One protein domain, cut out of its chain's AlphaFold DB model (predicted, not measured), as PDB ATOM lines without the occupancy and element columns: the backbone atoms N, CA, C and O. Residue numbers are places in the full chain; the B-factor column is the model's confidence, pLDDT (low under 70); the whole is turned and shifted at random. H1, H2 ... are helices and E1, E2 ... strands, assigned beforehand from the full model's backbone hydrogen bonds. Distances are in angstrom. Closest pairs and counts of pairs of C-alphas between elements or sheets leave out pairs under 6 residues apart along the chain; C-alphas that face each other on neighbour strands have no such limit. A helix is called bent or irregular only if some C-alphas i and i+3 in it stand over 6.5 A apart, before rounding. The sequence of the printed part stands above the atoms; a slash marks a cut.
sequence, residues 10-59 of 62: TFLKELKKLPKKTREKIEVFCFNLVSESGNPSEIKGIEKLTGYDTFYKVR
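AT A GLANCE: This is residues 10 to 59 of the 62 residues of the protein "Plasmid stabilization system" of Nitrospirae bacterium (UniProt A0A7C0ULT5). A long helix, H2, spans between two short arms: at its first residues H1 folds back along it, and past its last residues a link of 9 residues leads to a small two-stranded hairpin, E1 and E2. The 50 printed residues hold H1, H2, E1, E2 in that order; the sheet is antiparallel and the class mostly helix. The whole is only just loose, close to compact, with a radius of gyration of the C-alphas of 11.9 A and spans of 31 by 23 by 17 A.

HOW THE PARTS SIT: E1, residues 46 to 48, and E2, residues 56 to 58, form an antiparallel hairpin at 147 degrees, with N 47 and O 57 within hydrogen-bond range at 2.8 A. H2, residues 20 to 36, is apart from E2. H1, residues 10 to 17, is apart from both strands. H1 and H2 form a helical hairpin and only just touch, with 3 pairs of C-alphas within 8 A, through residues 23 to 26 of H2 alone; the closest C-alphas, of Leu 15 and Arg 23, are 6.3 A apart. They run opposite ways at a steep tilt of 37 degrees, only just beyond shallow. O i to N i+4 pairs within hydrogen-bond range are 3 of 4 in H1 and 10 of 13 in H2.

IN THESE COORDINATES: H2 is 23.0 A long and neither bent nor irregular, but only just: C-alphas 31 and 34 are 6.4 A apart. H1 is 11.2 A long, from C-alpha 10 at (203.731, 156.831, 228.014). E1 measures 6.7 A and E2 7.0 A, ending at C-alpha 58 (213.258, 167.399, 217.828).

THE WHOLE: The C-alphas farthest apart, of Lys 20 and Gly 51, are 33.4 A apart. The printed part has no cut, no link is long, and no printed residue is under 70 in pLDDT.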
ATOM      1  N   THR A  10     202.508 157.563 228.373       96.12
ATOM      2  CA  THR A  10     203.731 156.831 228.014       96.12
ATOM      3  C   THR A  10     204.927 157.763 227.845       96.12
ATOM      4  O   THR A  10     205.978 157.472 228.399       96.12
ATOM      5  N   PHE A  11     204.755 158.918 227.194       94.81
ATOM      6  CA  PHE A  11     205.812 159.923 227.051       94.81
ATOM      7  C   PHE A  11     206.354 160.375 228.413       94.81
ATOM      8  O   PHE A  11     207.558 160.340 228.631       94.81
ATOM      9  N   LEU A  12     205.471 160.705 229.361       94.38
ATOM     10  CA  LEU A  12     205.881 161.139 230.704       94.38
ATOM     11  C   LEU A  12     206.648 160.045 231.465       94.38
ATOM     12  O   LEU A  12     207.606 160.329 232.184       94.38
ATOM     13  N   LYS A  13     206.237 158.780 231.300       96.38
ATOM     14  CA  LYS A  13     206.922 157.633 231.912       96.38
ATOM     15  C   LYS A  13     208.323 157.431 231.337       96.38
ATOM     16  O   LYS A  13     209.240 157.173 232.110       96.38
ATOM     17  N   GLU A  14     208.485 157.556 230.023       95.69
ATOM     18  CA  GLU A  14     209.790 157.424 229.364       95.69
ATOM     19  C   GLU A  14     210.704 158.613 229.678       95.69
ATOM     20  O   GLU A  14     211.868 158.413 230.016       95.69
ATOM     21  N   LEU A  15     210.165 159.836 229.699       94.75
ATOM     22  CA  LEU A  15     210.900 161.047 230.076       94.75
ATOM     23  C   LEU A  15     211.540 160.916 231.466       94.75
ATOM     24  O   LEU A  15     212.705 161.264 231.654       94.75
ATOM     25  N   LYS A  16     210.812 160.344 232.434       94.81
ATOM     26  CA  LYS A  16     211.312 160.123 233.800       94.81
ATOM     27  C   LYS A  16     212.545 159.209 233.855       94.81
ATOM     28  O   LYS A  16     213.340 159.360 234.783       94.81
ATOM     29  N   LYS A  17     212.704 158.282 232.902       95.94
ATOM     30  CA  LYS A  17     213.819 157.318 232.853       95.94
ATOM     31  C   LYS A  17     215.121 157.924 232.317       95.94
ATOM     32  O   LYS A  17     216.168 157.301 232.458       95.94
ATOM     33  N   LEU A  18     215.069 159.105 231.698       93.88
ATOM     34  CA  LEU A  18     216.244 159.739 231.102       93.88
ATOM     35  C   LEU A  18     217.207 160.307 232.165       93.88
ATOM     36  O   LEU A  18     216.765 160.708 233.247       93.88
ATOM     37  N   PRO A  19     218.515 160.416 231.850       95.19
ATOM     38  CA  PRO A  19     219.482 161.093 232.710       95.19
ATOM     39  C   PRO A  19     219.051 162.528 233.018       95.19
ATOM     40  O   PRO A  19     218.578 163.235 232.127       95.19
ATOM     41  N   LYS A  20     219.278 162.985 234.257       92.81
ATOM     42  CA  LYS A  20     218.817 164.295 234.761       92.81
ATOM     43  C   LYS A  20     219.125 165.451 233.798       92.81
ATOM     44  O   LYS A  20     218.217 166.183 233.429       92.81
ATOM     45  N   LYS A  21     220.371 165.542 233.319       91.44
ATOM     46  CA  LYS A  21     220.824 166.601 232.398       91.44
ATOM     47  C   LYS A  21     220.046 166.627 231.075       91.44
ATOM     48  O   LYS A  21     219.764 167.699 230.549       91.44
ATOM     49  N   THR A  22     219.713 165.463 230.521       91.88
ATOM     50  CA  THR A  22     218.934 165.356 229.276       91.88
ATOM     51  C   THR A  22     217.454 165.596 229.545       91.88
ATOM     52  O   THR A  22     216.801 166.316 228.795       91.88
ATOM     53  N   ARG A  23     216.936 165.046 230.648       94.56
ATOM     54  CA  ARG A  23     215.546 165.214 231.071       94.56
ATOM     55  C   ARG A  23     215.193 166.684 231.288       94.56
ATOM     56  O   ARG A  23     214.204 167.131 230.729       94.56
ATOM     57  N   GLU A  24     216.019 167.435 232.014       94.06
ATOM     58  CA  GLU A  24     215.795 168.865 232.282       94.06
ATOM     59  C   GLU A  24     215.694 169.683 230.988       94.06
ATOM     60  O   GLU A  24     214.796 170.509 230.845       94.06
ATOM     61  N   LYS A  25     216.555 169.408 229.996       92.38
ATOM     62  CA  LYS A  25     216.481 170.064 228.679       92.38
ATOM     63  C   LYS A  25     215.154 169.783 227.972       92.38
ATOM     64  O   LYS A  25     214.559 170.693 227.399       92.38
ATOM     65  N   ILE A  26     214.695 168.533 228.014       93.06
ATOM     66  CA  ILE A  26     213.439 168.120 227.377       93.06
ATOM     67  C   ILE A  26     212.233 168.705 228.122       93.06
ATOM     68  O   ILE A  26     211.290 169.158 227.483       93.06
ATOM     69  N   GLU A  27     212.261 168.744 229.455       93.56
ATOM     70  CA  GLU A  27     211.193 169.325 230.277       93.56
ATOM     71  C   GLU A  27     211.027 170.823 230.004       93.56
ATOM     72  O   GLU A  27     209.907 171.265 229.757       93.56
ATOM     73  N   VAL A  28     212.124 171.589 229.957       92.25
ATOM     74  CA  VAL A  28     212.089 173.018 229.591       92.25
ATOM     75  C   VAL A  28     211.523 173.206 228.185       92.25
ATOM     76  O   VAL A  28     210.690 174.082 227.958       92.25
ATOM     77  N   PHE A  29     211.929 172.362 227.235       91.19
ATOM     78  CA  PHE A  29     211.406 172.432 225.877       91.19
ATOM     79  C   PHE A  29     209.901 172.143 225.816       91.19
ATOM     80  O   PHE A  29     209.134 172.933 225.276       91.19
ATOM     81  N   CYS A  30     209.452 171.024 226.380       89.94
ATOM     82  CA  CYS A  30     208.054 170.613 226.312       89.94
ATOM     83  C   CYS A  30     207.148 171.538 227.137       89.94
ATOM     84  O   CYS A  30     206.135 172.037 226.648       89.94
ATOM     85  N   PHE A  31     207.481 171.774 228.403       89.81
ATOM     86  CA  PHE A  31     206.560 172.430 229.327       89.81
ATOM     87  C   PHE A  31     206.613 173.954 229.270       89.81
ATOM     88  O   PHE A  31     205.600 174.569 229.600       89.81
ATOM     89  N   ASN A  32     207.699 174.546 228.763       87.94
ATOM     90  CA  ASN A  32     207.795 175.997 228.584       87.94
ATOM     91  C   ASN A  32     207.703 176.364 227.094       87.94
ATOM     92  O   ASN A  32     206.690 176.896 226.661       87.94
ATOM     93  N   LEU A  33     208.699 175.998 226.277       86.44
ATOM     94  CA  LEU A  33     208.775 176.458 224.878       86.44
ATOM     95  C   LEU A  33     207.575 176.019 224.026       86.44
ATOM     96  O   LEU A  33     206.942 176.852 223.384       86.44
ATOM     97  N   VAL A  34     207.232 174.729 224.027       86.00
ATOM     98  CA  VAL A  34     206.109 174.215 223.219       86.00
ATOM     99  C   VAL A  34     204.770 174.751 223.736       86.00
ATOM    100  O   VAL A  34     203.873 175.024 222.943       86.00
ATOM    101  N   SER A  35     204.620 174.915 225.055       82.00
ATOM    102  CA  SER A  35     203.369 175.389 225.666       82.00
ATOM    103  C   SER A  35     203.123 176.889 225.457       82.00
ATOM    104  O   SER A  35     201.970 177.334 225.426       82.00
ATOM    105  N   GLU A  36     204.196 177.663 225.296       81.81
ATOM    106  CA  GLU A  36     204.166 179.090 224.974       81.81
ATOM    107  C   GLU A  36     204.062 179.340 223.468       81.81
ATOM    108  O   GLU A  36     203.427 180.312 223.056       81.81
ATOM    109  N   SER A  37     204.625 178.452 222.642       75.06
ATOM    110  CA  SER A  37     204.601 178.596 221.189       75.06
ATOM    111  C   SER A  37     203.184 178.477 220.616       75.06
ATOM    112  O   SER A  37     202.429 177.547 220.912       75.06
ATOM    113  N   GLY A  38     202.827 179.425 219.750       71.44
ATOM    114  CA  GLY A  38     201.606 179.372 218.952       71.44
ATOM    115  C   GLY A  38     201.747 178.500 217.703       71.44
ATOM    116  O   GLY A  38     200.764 178.228 217.033       71.44
ATOM    117  N   ASN A  39     202.944 178.057 217.335       78.81
ATOM    118  CA  ASN A  39     203.134 177.230 216.151       78.81
ATOM    119  C   ASN A  39     204.371 176.348 216.343       78.81
ATOM    120  O   ASN A  39     205.440 176.886 216.633       78.81
ATOM    121  N   PRO A  40     204.276 175.022 216.133       77.62
ATOM    122  CA  PRO A  40     205.441 174.147 216.174       77.62
ATOM    123  C   PRO A  40     206.574 174.618 215.257       77.62
ATOM    124  O   PRO A  40     207.733 174.512 215.634       77.62
ATOM    125  N   SER A  41     206.251 175.201 214.098       77.44
ATOM    126  CA  SER A  41     207.229 175.680 213.107       77.44
ATOM    127  C   SER A  41     208.107 176.832 213.607       77.44
ATOM    128  O   SER A  41     209.180 177.062 213.060       77.44
ATOM    129  N   GLU A  42     207.664 177.559 214.635       80.19
ATOM    130  CA  GLU A  42     208.415 178.668 215.240       80.19
ATOM    131  C   GLU A  42     209.390 178.179 216.324       80.19
ATOM    132  O   GLU A  42     210.234 178.936 216.808       80.19
ATOM    133  N   ILE A  43     209.303 176.902 216.709       84.56
ATOM    134  CA  ILE A  43     210.138 176.326 217.755       84.56
ATOM    135  C   ILE A  43     211.516 175.987 217.184       84.56
ATOM    136  O   ILE A  43     211.681 175.102 216.340       84.56
ATOM    137  N   LYS A  44     212.544 176.663 217.700       81.12
ATOM    138  CA  LYS A  44     213.938 176.438 217.303       81.12
ATOM    139  C   LYS A  44     214.361 174.984 217.553       81.12
ATOM    140  O   LYS A  44     214.228 174.475 218.663       81.12
ATOM    141  N   GLY A  45     214.929 174.346 216.528       79.94
ATOM    142  CA  GLY A  45     215.429 172.966 216.602       79.94
ATOM    143  C   GLY A  45     214.372 171.891 216.340       79.94
ATOM    144  O   GLY A  45     214.686 170.704 216.433       79.94
ATOM    145  N   ILE A  46     213.140 172.284 215.998       87.94
ATOM    146  CA  ILE A  46     212.165 171.356 215.439       87.94
ATOM    147  C   ILE A  46     212.425 171.177 213.937       87.94
ATOM    148  O   ILE A  46     212.658 172.133 213.202       87.94
ATOM    149  N   GLU A  47     212.342 169.941 213.469       88.94
ATOM    150  CA  GLU A  47     212.391 169.581 212.058       88.94
ATOM    151  C   GLU A  47     211.046 168.977 211.658       88.94
ATOM    152  O   GLU A  47     210.563 168.034 212.295       88.94
ATOM    153  N   LYS A  48     210.437 169.486 210.584       90.25
ATOM    154  CA  LYS A  48     209.243 168.866 210.000       90.25
ATOM    155  C   LYS A  48     209.616 167.502 209.414       90.25
ATOM    156  O   LYS A  48     210.638 167.370 208.740       90.25
ATOM    157  N   LEU A  49     208.804 166.479 209.672       90.12
ATOM    158  CA  LEU A  49     209.011 165.167 209.059       90.12
ATOM    159  C   LEU A  49     208.633 165.213 207.576       90.12
ATOM    160  O   LEU A  49     207.560 165.688 207.211       90.12
ATOM    161  N   THR A  50     209.510 164.697 206.715       86.44
ATOM    162  CA  THR A  50     209.226 164.562 205.284       86.44
ATOM    163  C   THR A  50     208.133 163.516 205.064       86.44
ATOM    164  O   THR A  50     208.128 162.463 205.700       86.44
ATOM    165  N   GLY A  51     207.173 163.823 204.187       89.06
ATOM    166  CA  GLY A  51     206.017 162.959 203.922       89.06
ATOM    167  C   GLY A  51     204.864 163.081 204.926       89.06
ATOM    168  O   GLY A  51     203.875 162.370 204.780       89.06
ATOM    169  N   TYR A  52     204.959 163.979 205.914       88.44
ATOM    170  CA  TYR A  52     203.894 164.235 206.882       88.44
ATOM    171  C   TYR A  52     203.572 165.731 206.977       88.44
ATOM    172  O   TYR A  52     204.459 166.562 207.167       88.44
ATOM    173  N   ASP A  53     202.288 166.087 206.925       81.44
ATOM    174  CA  ASP A  53     201.885 167.500 206.907       81.44
ATOM    175  C   ASP A  53     201.985 168.187 208.268       81.44
ATOM    176  O   ASP A  53     202.306 169.377 208.338       81.44
ATOM    177  N   THR A  54     201.745 167.447 209.349       87.62
ATOM    178  CA  THR A  54     201.556 167.997 210.702       87.62
ATOM    179  C   THR A  54     202.483 167.384 211.749       87.62
ATOM    180  O   THR A  54     202.310 167.619 212.945       87.62
ATOM    181  N   PHE A  55     203.485 166.614 211.319       90.25
ATOM    182  CA  PHE A  55     204.412 165.942 212.222       90.25
ATOM    183  C   PHE A  55     205.782 166.609 212.227       90.25
ATOM    184  O   PHE A  55     206.348 166.949 211.187       90.25
ATOM    185  N   TYR A  56     206.333 166.732 213.430       90.62
ATOM    186  CA  TYR A  56     207.621 167.352 213.689       90.62
ATOM    187  C   TYR A  56     208.434 166.465 214.632       90.62
ATOM    188  O   TYR A  56     207.874 165.734 215.453       90.62
ATOM    189  N   LYS A  57     209.759 166.536 214.529       91.12
ATOM    190  CA  LYS A  57     210.709 165.884 215.435       91.12
ATOM    191  C   LYS A  57     211.666 166.923 216.008       91.12
ATOM    192  O   LYS A  57     211.988 167.910 215.361       91.12
ATOM    193  N   VAL A  58     212.159 166.659 217.205       91.38
ATOM    194  CA  VAL A  58     213.258 167.399 217.828       91.38
ATOM    195  C   VAL A  58     214.242 166.370 218.367       91.38
ATOM    196  O   VAL A  58     213.829 165.330 218.889       91.38
ATOM    197  N   ARG A  59     215.540 166.616 218.195       89.88
ATOM    198  CA  ARG A  59     216.598 165.740 218.709       89.88
ATOM    199  C   ARG A  59     217.230 166.368 219.943       89.88
ATOM    200  O   ARG A  59     217.559 167.549 219.949       89.88
TER     201      ARG A  59